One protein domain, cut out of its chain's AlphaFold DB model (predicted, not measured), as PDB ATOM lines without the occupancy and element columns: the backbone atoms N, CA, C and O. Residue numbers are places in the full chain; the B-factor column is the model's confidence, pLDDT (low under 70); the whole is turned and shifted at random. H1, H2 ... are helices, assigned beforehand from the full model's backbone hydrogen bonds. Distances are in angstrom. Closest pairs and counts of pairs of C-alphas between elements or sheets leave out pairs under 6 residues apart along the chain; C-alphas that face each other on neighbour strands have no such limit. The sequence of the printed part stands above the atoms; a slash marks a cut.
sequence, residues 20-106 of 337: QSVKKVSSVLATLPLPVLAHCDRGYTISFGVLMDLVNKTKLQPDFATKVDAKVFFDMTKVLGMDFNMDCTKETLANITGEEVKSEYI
ATOM      1  N   GLN A  20     -68.455 421.131 -35.068       94.44
ATOM      2  CA  GLN A  20     -67.032 421.231 -35.414       94.44
ATOM      3  C   GLN A  20     -66.804 422.310 -36.472       94.44
ATOM      4  O   GLN A  20     -65.873 423.105 -36.343       94.44
ATOM      5  N   SER A  21     -67.685 422.393 -37.468       94.69
ATOM      6  CA  SER A  21     -67.656 423.444 -38.483       94.69
ATOM      7  C   SER A  21     -67.880 424.826 -37.879       94.69
ATOM      8  O   SER A  21     -67.121 425.745 -38.183       94.69
ATOM      9  N   VAL A  22     -68.813 424.972 -36.930       94.25
ATOM     10  CA  VAL A  22     -68.990 426.239 -36.194       94.25
ATOM     11  C   VAL A  22     -67.703 426.645 -35.466       94.25
ATOM     12  O   VAL A  22     -67.261 427.787 -35.578       94.25
ATOM     13  N   LYS A  23     -67.032 425.711 -34.779       93.75
ATOM     14  CA  LYS A  23     -65.755 425.988 -34.094       93.75
ATOM     15  C   LYS A  23     -64.641 426.402 -35.058       93.75
ATOM     16  O   LYS A  23     -63.860 427.294 -34.717       93.75
ATOM     17  N   LYS A  24     -64.563 425.779 -36.240       95.31
ATOM     18  CA  LYS A  24     -63.624 426.163 -37.309       95.31
ATOM     19  C   LYS A  24     -63.898 427.589 -37.787       95.31
ATOM     20  O   LYS A  24     -62.976 428.401 -37.801       95.31
ATOM     21  N   VAL A  25     -65.158 427.906 -38.097       95.25
ATOM     22  CA  VAL A  25     -65.587 429.254 -38.505       95.25
ATOM     23  C   VAL A  25     -65.231 430.284 -37.433       95.25
ATOM     24  O   VAL A  25     -64.516 431.237 -37.741       95.25
ATOM     25  N   SER A  26     -65.619 430.066 -36.172       94.38
ATOM     26  CA  SER A  26     -65.293 430.975 -35.063       94.38
ATOM     27  C   SER A  26     -63.791 431.196 -34.895       94.38
ATOM     28  O   SER A  26     -63.340 432.324 -34.694       94.38
ATOM     29  N   SER A  27     -63.001 430.125 -35.004       94.38
ATOM     30  CA  SER A  27     -61.546 430.188 -34.859       94.38
ATOM     31  C   SER A  27     -60.905 430.991 -35.990       94.38
ATOM     32  O   SER A  27     -60.020 431.800 -35.731       94.38
ATOM     33  N   VAL A  28     -61.371 430.829 -37.232       95.12
ATOM     34  CA  VAL A  28     -60.884 431.616 -38.371       95.12
ATOM     35  C   VAL A  28     -61.298 433.080 -38.251       95.12
ATOM     36  O   VAL A  28     -60.437 433.957 -38.364       95.12
ATOM     37  N   LEU A  29     -62.570 433.364 -37.949       93.50
ATOM     38  CA  LEU A  29     -63.071 434.735 -37.800       93.50
ATOM     39  C   LEU A  29     -62.324 435.514 -36.707       93.50
ATOM     40  O   LEU A  29     -62.068 436.702 -36.883       93.50
ATOM     41  N   ALA A  30     -61.907 434.854 -35.623       91.88
ATOM     42  CA  ALA A  30     -61.130 435.479 -34.549       91.88
ATOM     43  C   ALA A  30     -59.717 435.937 -34.972       91.88
ATOM     44  O   ALA A  30     -59.110 436.756 -34.285       91.88
ATOM     45  N   THR A  31     -59.179 435.428 -36.087       93.06
ATOM     46  CA  THR A  31     -57.827 435.776 -36.578       93.06
ATOM     47  C   THR A  31     -57.811 436.896 -37.616       93.06
ATOM     48  O   THR A  31     -56.747 437.443 -37.931       93.06
ATOM     49  N   LEU A  32     -58.974 437.229 -38.177       93.06
ATOM     50  CA  LEU A  32     -59.089 438.188 -39.267       93.06
ATOM     51  C   LEU A  32     -59.304 439.611 -38.728       93.06
ATOM     52  O   LEU A  32     -60.031 439.806 -37.754       93.06
ATOM     53  N   PRO A  33     -58.689 440.633 -39.352       91.44
ATOM     54  CA  PRO A  33     -58.969 442.018 -39.007       91.44
ATOM     55  C   PRO A  33     -60.412 442.367 -39.385       91.44
ATOM     56  O   PRO A  33     -60.869 442.031 -40.476       91.44
ATOM     57  N   LEU A  34     -61.112 443.064 -38.491       89.50
ATOM     58  CA  LEU A  34     -62.463 443.558 -38.746       89.50
ATOM     59  C   LEU A  34     -62.430 444.856 -39.582       89.50
ATOM     60  O   LEU A  34     -61.507 445.657 -39.404       89.50
ATOM     61  N   PRO A  35     -63.444 445.109 -40.435       91.94
ATOM     62  CA  PRO A  35     -64.588 444.239 -40.736       91.94
ATOM     63  C   PRO A  35     -64.215 443.049 -41.640       91.94
ATOM     64  O   PRO A  35     -63.327 443.154 -42.482       91.94
ATOM     65  N   VAL A  36     -64.927 441.926 -41.481       91.19
ATOM     66  CA  VAL A  36     -64.727 440.697 -42.273       91.19
ATOM     67  C   VAL A  36     -65.889 440.504 -43.241       91.19
ATOM     68  O   VAL A  36     -67.045 440.512 -42.831       91.19
ATOM     69  N   LEU A  37     -65.571 440.280 -44.518       90.50
ATOM     70  CA  LEU A  37     -66.522 439.781 -45.508       90.50
ATOM     71  C   LEU A  37     -66.523 438.249 -45.467       90.50
ATOM     72  O   LEU A  37     -65.528 437.619 -45.820       90.50
ATOM     73  N   ALA A  38     -67.640 437.665 -45.047       90.62
ATOM     74  CA  ALA A  38     -67.869 436.227 -45.074       90.62
ATOM     75  C   ALA A  38     -68.683 435.875 -46.332       90.62
ATOM     76  O   ALA A  38     -69.708 436.504 -46.585       90.62
ATOM     77  N   HIS A  39     -68.234 434.900 -47.127       89.38
ATOM     78  CA  HIS A  39     -68.946 434.466 -48.333       89.38
ATOM     79  C   HIS A  39     -68.869 432.944 -48.524       89.38
ATOM     80  O   HIS A  39     -67.969 432.282 -48.005       89.38
ATOM     81  N   CYS A  40     -69.823 432.399 -49.274       87.94
ATOM     82  CA  CYS A  40     -69.918 430.994 -49.676       87.94
ATOM     83  C   CYS A  40     -70.608 430.934 -51.051       87.94
ATOM     84  O   CYS A  40     -71.020 431.972 -51.570       87.94
ATOM     85  N   ASP A  41     -70.721 429.752 -51.649       81.25
ATOM     86  CA  ASP A  41     -71.542 429.543 -52.847       81.25
ATOM     87  C   ASP A  41     -73.045 429.664 -52.541       81.25
ATOM     88  O   ASP A  41     -73.813 430.049 -53.416       81.25
ATOM     89  N   ARG A  42     -73.449 429.411 -51.286       84.12
ATOM     90  CA  ARG A  42     -74.833 429.525 -50.805       84.12
ATOM     91  C   ARG A  42     -74.973 430.524 -49.662       84.12
ATOM     92  O   ARG A  42     -74.313 430.406 -48.623       84.12
ATOM     93  N   GLY A  43     -75.897 431.475 -49.825       84.88
ATOM     94  CA  GLY A  43     -76.225 432.485 -48.811       84.88
ATOM     95  C   GLY A  43     -76.701 431.859 -47.499       84.88
ATOM     96  O   GLY A  43     -76.297 432.278 -46.416       84.88
ATOM     97  N   TYR A  44     -77.484 430.786 -47.601       88.19
ATOM     98  CA  TYR A  44     -77.972 430.017 -46.460       88.19
ATOM     99  C   TYR A  44     -76.840 429.487 -45.559       88.19
ATOM    100  O   TYR A  44     -76.849 429.684 -44.343       88.19
ATOM    101  N   THR A  45     -75.821 428.862 -46.158       90.06
ATOM    102  CA  THR A  45     -74.696 428.260 -45.429       90.06
ATOM    103  C   THR A  45     -73.847 429.310 -44.715       90.06
ATOM    104  O   THR A  45     -73.496 429.129 -43.547       90.06
ATOM    105  N   ILE A  46     -73.523 430.420 -45.388       90.38
ATOM    106  CA  ILE A  46     -72.701 431.464 -44.769       90.38
ATOM    107  C   ILE A  46     -73.450 432.208 -43.661       90.38
ATOM    108  O   ILE A  46     -72.864 432.463 -42.607       90.38
ATOM    109  N   SER A  47     -74.748 432.476 -43.846       92.06
ATOM    110  CA  SER A  47     -75.599 433.061 -42.807       92.06
ATOM    111  C   SER A  47     -75.647 432.175 -41.567       92.06
ATOM    112  O   SER A  47     -75.452 432.679 -40.462       92.06
ATOM    113  N   PHE A  48     -75.810 430.856 -41.734       94.31
ATOM    114  CA  PHE A  48     -75.753 429.922 -40.608       94.31
ATOM    115  C   PHE A  48     -74.423 430.020 -39.860       94.31
ATOM    116  O   PHE A  48     -74.411 430.228 -38.650       94.31
ATOM    117  N   GLY A  49     -73.297 429.921 -40.574       94.44
ATOM    118  CA  GLY A  49     -71.968 429.946 -39.962       94.44
ATOM    119  C   GLY A  49     -71.694 431.227 -39.167       94.44
ATOM    120  O   GLY A  49     -71.173 431.159 -38.054       94.44
ATOM    121  N   VAL A  50     -72.082 432.390 -39.704       93.94
ATOM    122  CA  VAL A  50     -71.910 433.687 -39.029       93.94
ATOM    123  C   VAL A  50     -72.834 433.818 -37.817       93.94
ATOM    124  O   VAL A  50     -72.381 434.243 -36.755       93.94
ATOM    125  N   LEU A  51     -74.107 433.431 -37.926       95.50
ATOM    126  CA  LEU A  51     -75.034 433.479 -36.792       95.50
ATOM    127  C   LEU A  51     -74.604 432.521 -35.675       95.50
ATOM    128  O   LEU A  51     -74.612 432.893 -34.502       95.50
ATOM    129  N   MET A  52     -74.147 431.321 -36.027       96.12
ATOM    130  CA  MET A  52     -73.643 430.350 -35.061       96.12
ATOM    131  C   MET A  52     -72.342 430.800 -34.383       96.12
ATOM    132  O   MET A  52     -72.126 430.459 -33.222       96.12
ATOM    133  N   ASP A  53     -71.500 431.607 -35.041       95.12
ATOM    134  CA  ASP A  53     -70.360 432.261 -34.384       95.12
ATOM    135  C   ASP A  53     -70.818 433.225 -33.275       95.12
ATOM    136  O   ASP A  53     -70.233 433.232 -32.191       95.12
ATOM    137  N   LEU A  54     -71.899 433.985 -33.491       95.38
ATOM    138  CA  LEU A  54     -72.466 434.875 -32.467       95.38
ATOM    139  C   LEU A  54     -73.046 434.090 -31.279       95.38
ATOM    140  O   LEU A  54     -72.814 434.455 -30.121       95.38
ATOM    141  N   VAL A  55     -73.742 432.983 -31.551       95.88
ATOM    142  CA  VAL A  55     -74.230 432.056 -30.513       95.88
ATOM    143  C   VAL A  55     -73.049 431.461 -29.734       95.88
ATOM    144  O   VAL A  55     -73.035 431.450 -28.503       95.88
ATOM    145  N   ASN A  56     -72.000 431.018 -30.429       94.38
ATOM    146  CA  ASN A  56     -70.815 430.433 -29.803       94.38
ATOM    147  C   ASN A  56     -70.051 431.458 -28.941       94.38
ATOM    148  O   ASN A  56     -69.650 431.147 -27.818       94.38
ATOM    149  N   LYS A  57     -69.913 432.708 -29.404       93.88
ATOM    150  CA  LYS A  57     -69.334 433.814 -28.620       93.88
ATOM    151  C   LYS A  57     -70.158 434.137 -27.381       93.88
ATOM    152  O   LYS A  57     -69.576 434.322 -26.319       93.88
ATOM    153  N   THR A  58     -71.488 434.118 -27.478       93.38
ATOM    154  CA  THR A  58     -72.390 434.310 -26.327       93.38
ATOM    155  C   THR A  58     -72.062 433.351 -25.182       93.38
ATOM    156  O   THR A  58     -72.049 433.768 -24.022       93.38
ATOM    157  N   LYS A  59     -71.740 432.092 -25.508       88.75
ATOM    158  CA  LYS A  59     -71.365 431.055 -24.538       88.75
ATOM    159  C   LYS A  59     -69.925 431.164 -24.040       88.75
ATOM    160  O   LYS A  59     -69.675 430.965 -22.855       88.75
ATOM    161  N   LEU A  60     -68.973 431.417 -24.937       89.62
ATOM    162  CA  LEU A  60     -67.543 431.371 -24.613       89.62
ATOM    163  C   LEU A  60     -67.006 432.675 -24.010       89.62
ATOM    164  O   LEU A  60     -65.964 432.652 -23.358       89.62
ATOM    165  N   GLN A  61     -67.685 433.801 -24.235       91.19
ATOM    166  CA  GLN A  61     -67.245 435.138 -23.830       91.19
ATOM    167  C   GLN A  61     -68.320 435.786 -22.940       91.19
ATOM    168  O   GLN A  61     -69.302 436.349 -23.443       91.19
ATOM    169  N   PRO A  62     -68.177 435.711 -21.601       88.31
ATOM    170  CA  PRO A  62     -69.156 436.266 -20.665       88.31
ATOM    171  C   PRO A  62     -69.433 437.761 -20.874       88.31
ATOM    172  O   PRO A  62     -70.563 438.206 -20.680       88.31
ATOM    173  N   ASP A  63     -68.443 438.516 -21.340       92.25
ATOM    174  CA  ASP A  63     -68.481 439.951 -21.629       92.25
ATOM    175  C   ASP A  63     -68.934 440.298 -23.057       92.25
ATOM    176  O   ASP A  63     -69.083 441.477 -23.383       92.25
ATOM    177  N   PHE A  64     -69.213 439.304 -23.912       91.50
ATOM    178  CA  PHE A  64     -69.732 439.564 -25.252       91.50
ATOM    179  C   PHE A  64     -71.088 440.270 -25.171       91.50
ATOM    180  O   PHE A  64     -72.048 439.717 -24.628       91.50
ATOM    181  N   ALA A  65     -71.144 441.500 -25.688       89.94
ATOM    182  CA  ALA A  65     -72.274 442.408 -25.503       89.94
ATOM    183  C   ALA A  65     -73.572 441.892 -26.141       89.94
ATOM    184  O   ALA A  65     -74.650 442.047 -25.572       89.94
ATOM    185  N   THR A  66     -73.473 441.261 -27.312       89.31
ATOM    186  CA  THR A  66     -74.629 440.722 -28.032       89.31
ATOM    187  C   THR A  66     -74.903 439.300 -27.564       89.31
ATOM    188  O   THR A  66     -74.231 438.367 -27.986       89.31
ATOM    189  N   LYS A  67     -75.888 439.115 -26.688       92.94
ATOM    190  CA  LYS A  67     -76.313 437.775 -26.267       92.94
ATOM    191  C   LYS A  67     -77.289 437.196 -27.288       92.94
ATOM    192  O   LYS A  67     -78.316 437.809 -27.567       92.94
ATOM    193  N   VAL A  68     -76.948 436.037 -27.845       95.50
ATOM    194  CA  VAL A  68     -77.758 435.312 -28.831       95.50
ATOM    195  C   VAL A  68     -78.113 433.940 -28.265       95.50
ATOM    196  O   VAL A  68     -77.301 433.015 -28.307       95.50
ATOM    197  N   ASP A  69     -79.314 433.837 -27.702       95.00
ATOM    198  CA  ASP A  69     -79.945 432.568 -27.324       95.00
ATOM    199  C   ASP A  69     -80.689 431.940 -28.522       95.00
ATOM    200  O   ASP A  69     -80.655 432.475 -29.637       95.00
ATOM    201  N   ALA A  70     -81.358 430.798 -28.320       95.44
ATOM    202  CA  ALA A  70     -82.068 430.130 -29.409       95.44
ATOM    203  C   ALA A  70     -83.191 430.996 -30.005       95.44
ATOM    204  O   ALA A  70     -83.388 431.000 -31.221       95.44
ATOM    205  N   LYS A  71     -83.913 431.760 -29.180       95.25
ATOM    206  CA  LYS A  71     -84.999 432.621 -29.655       95.25
ATOM    207  C   LYS A  71     -84.445 433.796 -30.465       95.25
ATOM    208  O   LYS A  71     -84.949 434.071 -31.552       95.25
ATOM    209  N   VAL A  72     -83.405 434.463 -29.965       95.19
ATOM    210  CA  VAL A  72     -82.745 435.585 -30.650       95.19
ATOM    211  C   VAL A  72     -82.143 435.126 -31.975       95.19
ATOM    212  O   VAL A  72     -82.274 435.837 -32.969       95.19
ATOM    213  N   PHE A  73     -81.548 433.927 -32.029       96.00
ATOM    214  CA  PHE A  73     -81.094 433.329 -33.285       96.00
ATOM    215  C   PHE A  73     -82.232 433.301 -34.312       96.00
ATOM    216  O   PHE A  73     -82.093 433.874 -35.392       96.00
ATOM    217  N   PHE A  74     -83.388 432.724 -33.972       95.38
ATOM    218  CA  PHE A  74     -84.488 432.649 -34.931       95.38
ATOM    219  C   PHE A  74     -85.109 434.014 -35.265       95.38
ATOM    220  O   PHE A  74     -85.451 434.244 -36.428       95.38
ATOM    221  N   ASP A  75     -85.166 434.953 -34.313       91.62
ATOM    222  CA  ASP A  75     -85.583 436.336 -34.576       91.62
ATOM    223  C   ASP A  75     -84.680 436.996 -35.645       91.62
ATOM    224  O   ASP A  75     -85.183 437.656 -36.557       91.62
ATOM    225  N   MET A  76     -83.359 436.769 -35.601       92.56
ATOM    226  CA  MET A  76     -82.417 437.257 -36.621       92.56
ATOM    227  C   MET A  76     -82.629 436.572 -37.976       92.56
ATOM    228  O   MET A  76     -82.624 437.226 -39.018       92.56
ATOM    229  N   THR A  77     -82.840 435.254 -37.984       91.50
ATOM    230  CA  THR A  77     -83.017 434.487 -39.231       91.50
ATOM    231  C   THR A  77     -84.302 434.867 -39.962       91.50
ATOM    232  O   THR A  77     -84.304 434.986 -41.186       91.50
ATOM    233  N   LYS A  78     -85.366 435.197 -39.214       88.62
ATOM    234  CA  LYS A  78     -86.629 435.712 -39.749       88.62
ATOM    235  C   LYS A  78     -86.428 436.973 -40.584       88.62
ATOM    236  O   LYS A  78     -87.067 437.125 -41.623       88.62
ATOM    237  N   VAL A  79     -85.546 437.874 -40.150       85.25
ATOM    238  CA  VAL A  79     -85.240 439.113 -40.881       85.25
ATOM    239  C   VAL A  79     -84.621 438.797 -42.241       85.25
ATOM    240  O   VAL A  79     -85.078 439.339 -43.252       85.25
ATOM    241  N   LEU A  80     -83.668 437.859 -42.260       86.62
ATOM    242  CA  LEU A  80     -83.042 437.314 -43.470       86.62
ATOM    243  C   LEU A  80     -84.016 436.482 -44.315       86.62
ATOM    244  O   LEU A  80     -83.707 436.148 -45.452       86.62
ATOM    245  N   GLY A  81     -85.175 436.142 -43.748       87.25
ATOM    246  CA  GLY A  81     -86.173 435.250 -44.310       87.25
ATOM    247  C   GLY A  81     -85.724 433.800 -44.391       87.25
ATOM    248  O   GLY A  81     -86.282 433.079 -45.193       87.25
ATOM    249  N   MET A  82     -84.761 433.368 -43.578       89.69
ATOM    250  CA  MET A  82     -84.297 431.979 -43.483       89.69
ATOM    251  C   MET A  82     -84.913 431.314 -42.243       89.69
ATOM    252  O   MET A  82     -85.094 431.989 -41.232       89.69
ATOM    253  N   ASP A  83     -85.240 430.017 -42.300       89.81
ATOM    254  CA  ASP A  83     -85.896 429.323 -41.179       89.81
ATOM    255  C   ASP A  83     -84.973 428.456 -40.335       89.81
ATOM    256  O   ASP A  83     -85.259 428.266 -39.159       89.81
ATOM    257  N   PHE A  84     -83.885 427.937 -40.907       92.31
ATOM    258  CA  PHE A  84     -83.001 426.973 -40.255       92.31
ATOM    259  C   PHE A  84     -83.746 425.834 -39.541       92.31
ATOM    260  O   PHE A  84     -83.324 425.373 -38.478       92.31
ATOM    261  N   ASN A  85     -84.836 425.343 -40.146       90.94
ATOM    262  CA  ASN A  85     -85.719 424.329 -39.555       90.94
ATOM    263  C   ASN A  85     -85.218 422.874 -39.726       90.94
ATOM    264  O   ASN A  85     -85.832 421.926 -39.227       90.94
ATOM    265  N   MET A  86     -84.095 422.666 -40.416       91.81
ATOM    266  CA  MET A  86     -83.498 421.336 -40.558       91.81
ATOM    267  C   MET A  86     -83.085 420.749 -39.201       91.81
ATOM    268  O   MET A  86     -82.687 421.463 -38.280       91.81
ATOM    269  N   ASP A  87     -83.151 419.423 -39.064       94.12
ATOM    270  CA  ASP A  87     -82.793 418.753 -37.807       94.12
ATOM    271  C   ASP A  87     -81.335 419.010 -37.414       94.12
ATOM    272  O   ASP A  87     -81.068 419.340 -36.261       94.12
ATOM    273  N   CYS A  88     -80.412 418.997 -38.380       94.06
ATOM    274  CA  CYS A  88     -78.999 419.279 -38.127       94.06
ATOM    275  C   CYS A  88     -78.742 420.709 -37.619       94.06
ATOM    276  O   CYS A  88     -77.910 420.913 -36.736       94.06
ATOM    277  N   THR A  89     -79.471 421.712 -38.124       94.44
ATOM    278  CA  THR A  89     -79.303 423.107 -37.689       94.44
ATOM    279  C   THR A  89     -79.863 423.318 -36.287       94.44
ATOM    280  O   THR A  89     -79.220 423.979 -35.468       94.44
ATOM    281  N   LYS A  90     -81.008 422.699 -35.971       95.56
ATOM    282  CA  LYS A  90     -81.599 422.720 -34.623       95.56
ATOM    283  C   LYS A  90     -80.719 421.989 -33.606       95.56
ATOM    284  O   LYS A  90     -80.498 422.514 -32.517       95.56
ATOM    285  N   GLU A  91     -80.186 420.820 -33.961       95.88
ATOM    286  CA  GLU A  91     -79.293 420.039 -33.096       95.88
ATOM    287  C   GLU A  91     -78.015 420.819 -32.766       95.88
ATOM    288  O   GLU A  91     -77.614 420.913 -31.605       95.88
ATOM    289  N   THR A  92     -77.389 421.441 -33.766       96.44
ATOM    290  CA  THR A  92     -76.191 422.255 -33.542       96.44
ATOM    291  C   THR A  92     -76.476 423.476 -32.679       96.44
ATOM    292  O   THR A  92     -75.683 423.768 -31.783       96.44
ATOM    293  N   LEU A  93     -77.608 424.157 -32.886       96.50
ATOM    294  CA  LEU A  93     -78.024 425.264 -32.028       96.50
ATOM    295  C   LEU A  93     -78.181 424.810 -30.573       96.50
ATOM    296  O   LEU A  93     -77.538 425.387 -29.697       96.50
ATOM    297  N   ALA A  94     -78.934 423.732 -30.336       95.75
ATOM    298  CA  ALA A  94     -79.145 423.159 -29.007       95.75
ATOM    299  C   ALA A  94     -77.830 422.723 -28.337       95.75
ATOM    300  O   ALA A  94     -77.611 422.982 -27.154       95.75
ATOM    301  N   ASN A  95     -76.903 422.127 -29.091       95.31
ATOM    302  CA  ASN A  95     -75.590 421.724 -28.581       95.31
ATOM    303  C   ASN A  95     -74.736 422.920 -28.126       95.31
ATOM    304  O   ASN A  95     -73.947 422.810 -27.176       95.31
ATOM    305  N   ILE A  96     -74.866 424.073 -28.790       95.00
ATOM    306  CA  ILE A  96     -74.161 425.286 -28.371       95.00
ATOM    307  C   ILE A  96     -74.888 425.946 -27.211       95.00
ATOM    308  O   ILE A  96     -74.261 426.128 -26.172       95.00
ATOM    309  N   THR A  97     -76.170 426.268 -27.322       94.19
ATOM    310  CA  THR A  97     -76.888 427.023 -26.279       94.19
ATOM    311  C   THR A  97     -77.129 426.204 -25.010       94.19
ATOM    312  O   THR A  97     -77.119 426.755 -23.915       94.19
ATOM    313  N   GLY A  98     -77.275 424.881 -25.130       94.19
ATOM    314  CA  GLY A  98     -77.792 424.022 -24.062       94.19
ATOM    315  C   GLY A  98     -79.308 424.150 -23.872       94.19
ATOM    316  O   GLY A  98     -79.834 423.686 -22.863       94.19
ATOM    317  N   GLU A  99     -80.001 424.794 -24.813       92.75
ATOM    318  CA  GLU A  99     -81.438 425.061 -24.768       92.75
ATOM    319  C   GLU A  99     -82.203 424.133 -25.715       92.75
ATOM    320  O   GLU A  99     -81.712 423.749 -26.777       92.75
ATOM    321  N   GLU A 100     -83.447 423.823 -25.360       92.12
ATOM    322  CA  GLU A 100     -84.386 423.185 -26.279       92.12
ATOM    323  C   GLU A 100     -84.836 424.184 -27.357       92.12
ATOM    324  O   GLU A 100     -85.324 425.279 -27.051       92.12
ATOM    325  N   VAL A 101     -84.709 423.795 -28.629       94.56
ATOM    326  CA  VAL A 101     -85.233 424.574 -29.755       94.56
ATOM    327  C   VAL A 101     -86.732 424.339 -29.871       94.56
ATOM    328  O   VAL A 101     -87.181 423.309 -30.374       94.56
ATOM    329  N   LYS A 102     -87.512 425.313 -29.412       94.44
ATOM    330  CA  LYS A 102     -88.966 425.216 -29.446       94.44
ATOM    331  C   LYS A 102     -89.527 425.598 -30.810       94.44
ATOM    332  O   LYS A 102     -89.047 426.524 -31.465       94.44
ATOM    333  N   SER A 103     -90.585 424.903 -31.219       91.62
ATOM    334  CA  SER A 103     -91.221 425.089 -32.529       91.62
ATOM    335  C   SER A 103     -91.740 426.510 -32.772       91.62
ATOM    336  O   SER A 103     -91.760 426.969 -33.909       91.62
ATOM    337  N   GLU A 104     -92.127 427.229 -31.715       93.25
ATOM    338  CA  GLU A 104     -92.619 428.603 -31.790       93.25
ATOM    339  C   GLU A 104     -91.531 429.638 -32.099       93.25
ATOM    340  O   GLU A 104     -91.863 430.768 -32.454       93.25
ATOM    341  N   TYR A 105     -90.248 429.282 -31.959       93.12
ATOM    342  CA  TYR A 105     -89.146 430.171 -32.320       93.12
ATOM    343  C   TYR A 105     -88.922 430.177 -33.830       93.12
ATOM    344  O   TYR A 105     -88.594 431.214 -34.397       93.12
ATOM    345  N   ILE A 106     -89.129 429.032 -34.480       91.75
ATOM    346  CA  ILE A 106     -88.811 428.819 -35.890       91.75
ATOM    347  C   ILE A 106     -89.728 429.698 -36.749       91.75
ATOM    348  O   ILE A 106     -90.959 429.581 -36.664       91.75
TER     349      ILE A 106
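What this domain is: This is residues 20 to 106 of the 337 residues of an uncharacterized protein of Crassostrea gigas (UniProt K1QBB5). The long helix H2 forms the middle; H1 crosses it on one side, H3 runs alongside it opposite H1, and H4 packs on H2 between them. 87 residues are printed, with helices H1 to H4 and no named strand. The domain is all helix and compact, radius of gyration of the C-alphas 12.5 A, spanning 37 by 32 by 23 A.

Where its parts are: H2, residues 43 to 60, measures 25.7 A between end C-alphas. H1, residues 20 to 29, begins at C-alpha (-67.032, 421.231, -35.414); H3 is residues 70 to 80; H4, residues 87 to 97, ends at C-alpha (-76.888, 427.023, -26.279).

How they stand to each other: H2 touches H1 with residues 49 to 56 alone, about perpendicular at 84 degrees; C-alphas 53 and 26 are closest, 5.3 A. With residues 52 to 59 alone it touches H4; C-alphas 56 and 96 are closest, 6.3 A. H2 and H3 are close but not clearly touching. Every O i to N i+4 pair is within hydrogen-bond range in H1, H2, H4; 6 of 7 in H3.

The domain as a whole: The printed part has no cut. The H1 to H2 link is long; residues 31 to 36 stand free. No printed residue is under pLDDT 70.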